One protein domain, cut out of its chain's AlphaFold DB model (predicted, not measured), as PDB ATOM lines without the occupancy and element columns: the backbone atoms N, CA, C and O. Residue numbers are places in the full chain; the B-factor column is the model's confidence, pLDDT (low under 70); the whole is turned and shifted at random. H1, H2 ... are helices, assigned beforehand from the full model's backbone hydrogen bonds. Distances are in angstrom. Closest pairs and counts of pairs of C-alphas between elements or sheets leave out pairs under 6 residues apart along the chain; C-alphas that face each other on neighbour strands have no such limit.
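AT A GLANCE: This is residues 17 to 62 of the 600 residues of the protein "DOD-type homing endonuclease domain-containing protein" of marine sediment metagenome (UniProt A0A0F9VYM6). Two helices, H1 and H3, lie side by side and run opposite ways; the small helix H2 and a loop of residues 41 to 50 make the turn that leads from H1 to H3. At the other end residues 17 to 24, of which 22 to 24 belong to H1, stick out and lengthen the whole. The printed part has 46 residues with three named helices, in the order H1, H2, H3, and no named strand; its class is all helix. It is only just compact, close to loose, with a radius of gyration of the C-alphas of 10.8 A, and its C-alphas span 36 by 16 by 15 A.

IN THESE COORDINATES: Start at C-alpha 17, at (160.678, 144.760, 99.900), and go along residues 17 to 21 to reach H1. Find C-alpha 22 at (153.554, 134.930, 94.709); from there H1, residues 22 to 34, runs 18.5 A to C-alpha 34 at (152.149, 116.691, 97.765). Two residues later comes H2, residues 37 to 40, which measures 5.8 A from first to last C-alpha. Ten residues then lead to H3, residues 51 to 62, which runs 16.7 A and ends at C-alpha 62, at (156.440, 133.494, 107.610).

HOW THE PARTS SIT: Look first at H1 and H3, which touch with 8 pairs of C-alphas within 8 A. Their closest C-alphas are those of Leu 29 and Asn 57, 5.7 A apart. The two helices stand at a shallow tilt of 19 degrees and run opposite ways. Next look at residues 33 to 34 of H1, with which alone it touches H2. H1 and H2 only just touch, with 3 pairs of C-alphas within 8 A, and only at the corner by their link; their closest C-alphas are those of Arg 34 and Gly 40, 4.2 A apart. H2 and H3 are close but not clearly touching: their closest C-alphas, those of Cys 39 and Cys 53, are 7.9 A apart. In the backbone of H3 every pair of O i and N i+4 is within hydrogen-bond range, and in H1 8 of 9 are. H2 is too short for such a pair, and its one pair of O i and N i+3 is not within range.

THE WHOLE: The outline is a rod, and the two C-alphas farthest apart are those of Phe 17 and Gln 41, at 36.7 A. Set aside residues 17 to 24, which stand free, and the body of 38 residues spans 26 by 18 by 15 A. The printed part has no cut. The link from H1 to H2 is tight and the link from H2 to H3 is short. In the B-factor column the mean pLDDT of the printed part is 80.0, and no printed residue is under 70.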
ATOM      1  N   PHE A  17     159.564 145.723  99.926       74.56
ATOM      2  CA  PHE A  17     160.678 144.760  99.900       74.56
ATOM      3  C   PHE A  17     160.276 143.368  99.400       74.56
ATOM      4  O   PHE A  17     160.983 142.397  99.650       74.56
ATOM      5  N   ARG A  18     159.140 143.226  98.710       76.75
ATOM      6  CA  ARG A  18     158.613 141.913  98.317       76.75
ATOM      7  C   ARG A  18     159.291 141.388  97.047       76.75
ATOM      8  O   ARG A  18     158.779 141.563  95.946       76.75
ATOM      9  N   THR A  19     160.428 140.703  97.191       72.56
ATOM     10  CA  THR A  19     161.200 140.193  96.037       72.56
ATOM     11  C   THR A  19     160.775 138.793  95.577       72.56
ATOM     12  O   THR A  19     161.127 138.365  94.477       72.56
ATOM     13  N   ILE A  20     159.995 138.066  96.384       73.81
ATOM     14  CA  ILE A  20     159.599 136.676  96.109       73.81
ATOM     15  C   ILE A  20     158.269 136.626  95.325       73.81
ATOM     16  O   ILE A  20     157.235 137.034  95.861       73.81
ATOM     17  N   PRO A  21     158.227 136.065  94.096       83.19
ATOM     18  CA  PRO A  21     156.993 135.984  93.315       83.19
ATOM     19  C   PRO A  21     155.923 135.107  93.979       83.19
ATOM     20  O   PRO A  21     156.183 133.949  94.318       83.19
ATOM     21  N   GLN A  22     154.686 135.611  94.058       82.38
ATOM     22  CA  GLN A  22     153.554 134.930  94.709       82.38
ATOM     23  C   GLN A  22     153.314 133.501  94.190       82.38
ATOM     24  O   GLN A  22     152.992 132.602  94.965       82.38
ATOM     25  N   ARG A  23     153.548 133.267  92.893       83.94
ATOM     26  CA  ARG A  23     153.470 131.934  92.280       83.94
ATOM     27  C   ARG A  23     154.486 130.949  92.872       83.94
ATOM     28  O   ARG A  23     154.104 129.828  93.188       83.94
ATOM     29  N   LYS A  24     155.744 131.360  93.089       78.56
ATOM     30  CA  LYS A  24     156.763 130.490  93.708       78.56
ATOM     31  C   LYS A  24     156.423 130.178  95.172       78.56
ATOM     32  O   LYS A  24     156.668 129.063  95.624       78.56
ATOM     33  N   ILE A  25     155.816 131.127  95.895       84.12
ATOM     34  CA  ILE A  25     155.306 130.904  97.261       84.12
ATOM     35  C   ILE A  25     154.209 129.828  97.238       84.12
ATOM     36  O   ILE A  25     154.295 128.847  97.971       84.12
ATOM     37  N   GLN A  26     153.211 129.963  96.357       85.12
ATOM     38  CA  GLN A  26     152.140 128.970  96.204       85.12
ATOM     39  C   GLN A  26     152.676 127.587  95.805       85.12
ATOM     40  O   GLN A  26     152.288 126.589  96.406       85.12
ATOM     41  N   GLU A  27     153.596 127.512  94.840       86.88
ATOM     42  CA  GLU A  27     154.208 126.250  94.401       86.88
ATOM     43  C   GLU A  27     154.955 125.533  95.541       86.88
ATOM     44  O   GLU A  27     154.847 124.308  95.653       86.88
ATOM     45  N   ALA A  28     155.639 126.279  96.419       77.75
ATOM     46  CA  ALA A  28     156.316 125.747  97.602       77.75
ATOM     47  C   ALA A  28     155.333 125.250  98.683       77.75
ATOM     48  O   ALA A  28     155.496 124.138  99.181       77.75
ATOM     49  N   LEU A  29     154.278 126.014  98.993       84.06
ATOM     50  CA  LEU A  29     153.248 125.608  99.965       84.06
ATOM     51  C   LEU A  29     152.444 124.381  99.489       84.06
ATOM     52  O   LEU A  29     152.086 123.509 100.283       84.06
ATOM     53  N   LEU A  30     152.178 124.285  98.182       85.56
ATOM     54  CA  LEU A  30     151.545 123.114  97.568       85.56
ATOM     55  C   LEU A  30     152.491 121.906  97.512       85.56
ATOM     56  O   LEU A  30     152.029 120.770  97.589       85.56
ATOM     57  N   LYS A  31     153.809 122.124  97.403       85.06
ATOM     58  CA  LYS A  31     154.800 121.042  97.469       85.06
ATOM     59  C   LYS A  31     154.759 120.338  98.826       85.06
ATOM     60  O   LYS A  31     154.687 119.120  98.850       85.06
ATOM     61  N   THR A  32     154.679 121.081  99.931       81.75
ATOM     62  CA  THR A  32     154.516 120.506 101.282       81.75
ATOM     63  C   THR A  32     153.319 119.555 101.396       81.75
ATOM     64  O   THR A  32     153.402 118.564 102.114       81.75
ATOM     65  N   LEU A  33     152.221 119.832 100.683       82.62
ATOM     66  CA  LEU A  33     151.033 118.972 100.678       82.62
ATOM     67  C   LEU A  33     151.246 117.704  99.845       82.62
ATOM     68  O   LEU A  33     150.903 116.620 100.308       82.62
ATOM     69  N   ARG A  34     151.836 117.832  98.647       84.31
ATOM     70  CA  ARG A  34     152.149 116.691  97.765       84.31
ATOM     71  C   ARG A  34     153.161 115.731  98.387       84.31
ATOM     72  O   ARG A  34     152.987 114.524  98.279       84.31
ATOM     73  N   ASP A  35     154.176 116.272  99.054       83.19
ATOM     74  CA  ASP A  35     155.278 115.513  99.654       83.19
ATOM     75  C   ASP A  35     154.898 114.886 101.020       83.19
ATOM     76  O   ASP A  35     155.740 114.279 101.678       83.19
ATOM     77  N   CYS A  36     153.651 115.041 101.483       81.94
ATOM     78  CA  CYS A  36     153.159 114.470 102.738       81.94
ATOM     79  C   CYS A  36     152.287 113.236 102.482       81.94
ATOM     80  O   CYS A  36     151.224 113.354 101.871       81.94
ATOM     81  N   ASP A  37     152.667 112.092 103.059       82.69
ATOM     82  CA  ASP A  37     151.991 110.792 102.892       82.69
ATOM     83  C   ASP A  37     150.466 110.853 103.093       82.69
ATOM     84  O   ASP A  37     149.711 110.204 102.376       82.69
ATOM     85  N   THR A  38     149.992 111.665 104.044       82.62
ATOM     86  CA  THR A  38     148.556 111.819 104.339       82.62
ATOM     87  C   THR A  38     147.856 112.851 103.453       82.62
ATOM     88  O   THR A  38     146.670 112.703 103.172       82.62
ATOM     89  N   CYS A  39     148.538 113.924 103.039       83.50
ATOM     90  CA  CYS A  39     147.908 115.019 102.286       83.50
ATOM     91  C   CYS A  39     147.944 114.780 100.773       83.50
ATOM     92  O   CYS A  39     146.960 115.067 100.095       83.50
ATOM     93  N   GLY A  40     149.042 114.214 100.263       79.31
ATOM     94  CA  GLY A  40     149.227 113.912  98.845       79.31
ATOM     95  C   GLY A  40     148.303 112.801  98.348       79.31
ATOM     96  O   GLY A  40     147.808 112.885  97.231       79.31
ATOM     97  N   GLN A  41     147.999 111.807  99.192       76.44
ATOM     98  CA  GLN A  41     147.061 110.722  98.860       76.44
ATOM     99  C   GLN A  41     145.584 111.157  98.862       76.44
ATOM    100  O   GLN A  41     144.772 110.541  98.183       76.44
ATOM    101  N   ASN A  42     145.234 112.206  99.615       73.75
ATOM    102  CA  ASN A  42     143.852 112.676  99.796       73.75
ATOM    103  C   ASN A  42     143.544 113.979  99.026       73.75
ATOM    104  O   ASN A  42     142.567 114.652  99.344       73.75
ATOM    105  N   GLU A  43     144.408 114.375  98.081       74.25
ATOM    106  CA  GLU A  43     144.318 115.636  97.315       74.25
ATOM    107  C   GLU A  43     144.049 116.880  98.193       74.25
ATOM    108  O   GLU A  43     143.315 117.803  97.828       74.25
ATOM    109  N   ALA A  44     144.639 116.912  99.393       76.50
ATOM    110  CA  ALA A  44     144.336 117.937 100.380       76.50
ATOM    111  C   ALA A  44     144.751 119.336  99.891       76.50
ATOM    112  O   ALA A  44     145.867 119.552  99.416       76.50
ATOM    113  N   THR A  45     143.863 120.317 100.065       81.00
ATOM    114  CA  THR A  45     144.152 121.731  99.783       81.00
ATOM    115  C   THR A  45     144.761 122.426 101.004       81.00
ATOM    116  O   THR A  45     144.692 121.920 102.124       81.00
ATOM    117  N   LEU A  46     145.296 123.641 100.824       75.38
ATOM    118  CA  LEU A  46     145.820 124.469 101.926       75.38
ATOM    119  C   LEU A  46     144.799 124.718 103.053       75.38
ATOM    120  O   LEU A  46     145.201 124.961 104.188       75.38
ATOM    121  N   ASN A  47     143.500 124.616 102.756       75.44
ATOM    122  CA  ASN A  47     142.410 124.831 103.710       75.44
ATOM    123  C   ASN A  47     142.006 123.562 104.483       75.44
ATOM    124  O   ASN A  47     141.251 123.670 105.445       75.44
ATOM    125  N   ASN A  48     142.470 122.376 104.072       83.25
ATOM    126  CA  ASN A  48     142.121 121.086 104.688       83.25
ATOM    127  C   ASN A  48     143.349 120.162 104.827       83.25
ATOM    128  O   ASN A  48     143.276 118.950 104.635       83.25
ATOM    129  N   ALA A  49     144.509 120.759 105.093       83.62
ATOM    130  CA  ALA A  49     145.770 120.053 105.276       83.62
ATOM    131  C   ALA A  49     145.865 119.409 106.673       83.62
ATOM    132  O   ALA A  49     145.264 119.889 107.633       83.62
ATOM    133  N   CYS A  50     146.678 118.359 106.829       83.38
ATOM    134  CA  CYS A  50     146.937 117.781 108.150       83.38
ATOM    135  C   CYS A  50     147.716 118.760 109.052       83.38
ATOM    136  O   CYS A  50     148.447 119.626 108.566       83.38
ATOM    137  N   ASN A  51     147.632 118.582 110.376       78.06
ATOM    138  CA  ASN A  51     148.273 119.468 111.361       78.06
ATOM    139  C   ASN A  51     149.774 119.709 111.098       78.06
ATOM    140  O   ASN A  51     150.252 120.829 111.268       78.06
ATOM    141  N   ASN A  52     150.515 118.692 110.640       77.06
ATOM    142  CA  ASN A  52     151.934 118.836 110.303       77.06
ATOM    143  C   ASN A  52     152.143 119.747 109.076       77.06
ATOM    144  O   ASN A  52     152.955 120.668 109.111       77.06
ATOM    145  N   CYS A  53     151.349 119.558 108.018       76.12
ATOM    146  CA  CYS A  53     151.378 120.430 106.845       76.12
ATOM    147  C   CYS A  53     150.957 121.866 107.175       76.12
ATOM    148  O   CYS A  53     151.574 122.798 106.669       76.12
ATOM    149  N   ILE A  54     149.963 122.064 108.052       78.50
ATOM    150  CA  ILE A  54     149.569 123.395 108.541       78.50
ATOM    151  C   ILE A  54     150.750 124.077 109.246       78.50
ATOM    152  O   ILE A  54     151.047 125.236 108.954       78.50
ATOM    153  N   LEU A  55     151.457 123.373 110.137       73.75
ATOM    154  CA  LEU A  55     152.629 123.905 110.845       73.75
ATOM    155  C   LEU A  55     153.767 124.277 109.883       73.75
ATOM    156  O   LEU A  55     154.294 125.389 109.966       73.75
ATOM    157  N   ILE A  56     154.107 123.392 108.940       76.62
ATOM    158  CA  ILE A  56     155.156 123.651 107.944       76.62
ATOM    159  C   ILE A  56     154.763 124.833 107.050       76.62
ATOM    160  O   ILE A  56     155.526 125.790 106.945       76.62
ATOM    161  N   ASN A  57     153.557 124.837 106.477       81.06
ATOM    162  CA  ASN A  57     153.084 125.923 105.614       81.06
ATOM    163  C   ASN A  57     152.962 127.259 106.360       81.06
ATOM    164  O   ASN A  57     153.228 128.309 105.776       81.06
ATOM    165  N   THR A  58     152.658 127.241 107.661       79.19
ATOM    166  CA  THR A  58     152.719 128.440 108.512       79.19
ATOM    167  C   THR A  58     154.152 128.966 108.628       79.19
ATOM    168  O   THR A  58     154.370 130.169 108.501       79.19
ATOM    169  N   ALA A  59     155.146 128.093 108.825       75.88
ATOM    170  CA  ALA A  59     156.553 128.495 108.864       75.88
ATOM    171  C   ALA A  59     157.040 129.032 107.505       75.88
ATOM    172  O   ALA A  59     157.634 130.107 107.457       75.88
ATOM    173  N   LEU A  60     156.726 128.342 106.401       80.62
ATOM    174  CA  LEU A  60     157.085 128.774 105.045       80.62
ATOM    175  C   LEU A  60     156.447 130.122 104.675       80.62
ATOM    176  O   LEU A  60     157.126 130.988 104.127       80.62
ATOM    177  N   SER A  61     155.180 130.342 105.042       83.19
ATOM    178  CA  SER A  61     154.505 131.633 104.845       83.19
ATOM    179  C   SER A  61     155.228 132.755 105.594       83.19
ATOM    180  O   SER A  61     155.508 133.799 105.016       83.19
ATOM    181  N   ARG A  62     155.652 132.515 106.843       81.44
ATOM    182  CA  ARG A  62     156.440 133.494 107.610       81.44
ATOM    183  C   ARG A  62     157.833 133.740 107.028       81.44
ATOM    184  O   ARG A  62     158.334 134.856 107.156       81.44
TER     185      ARG A  62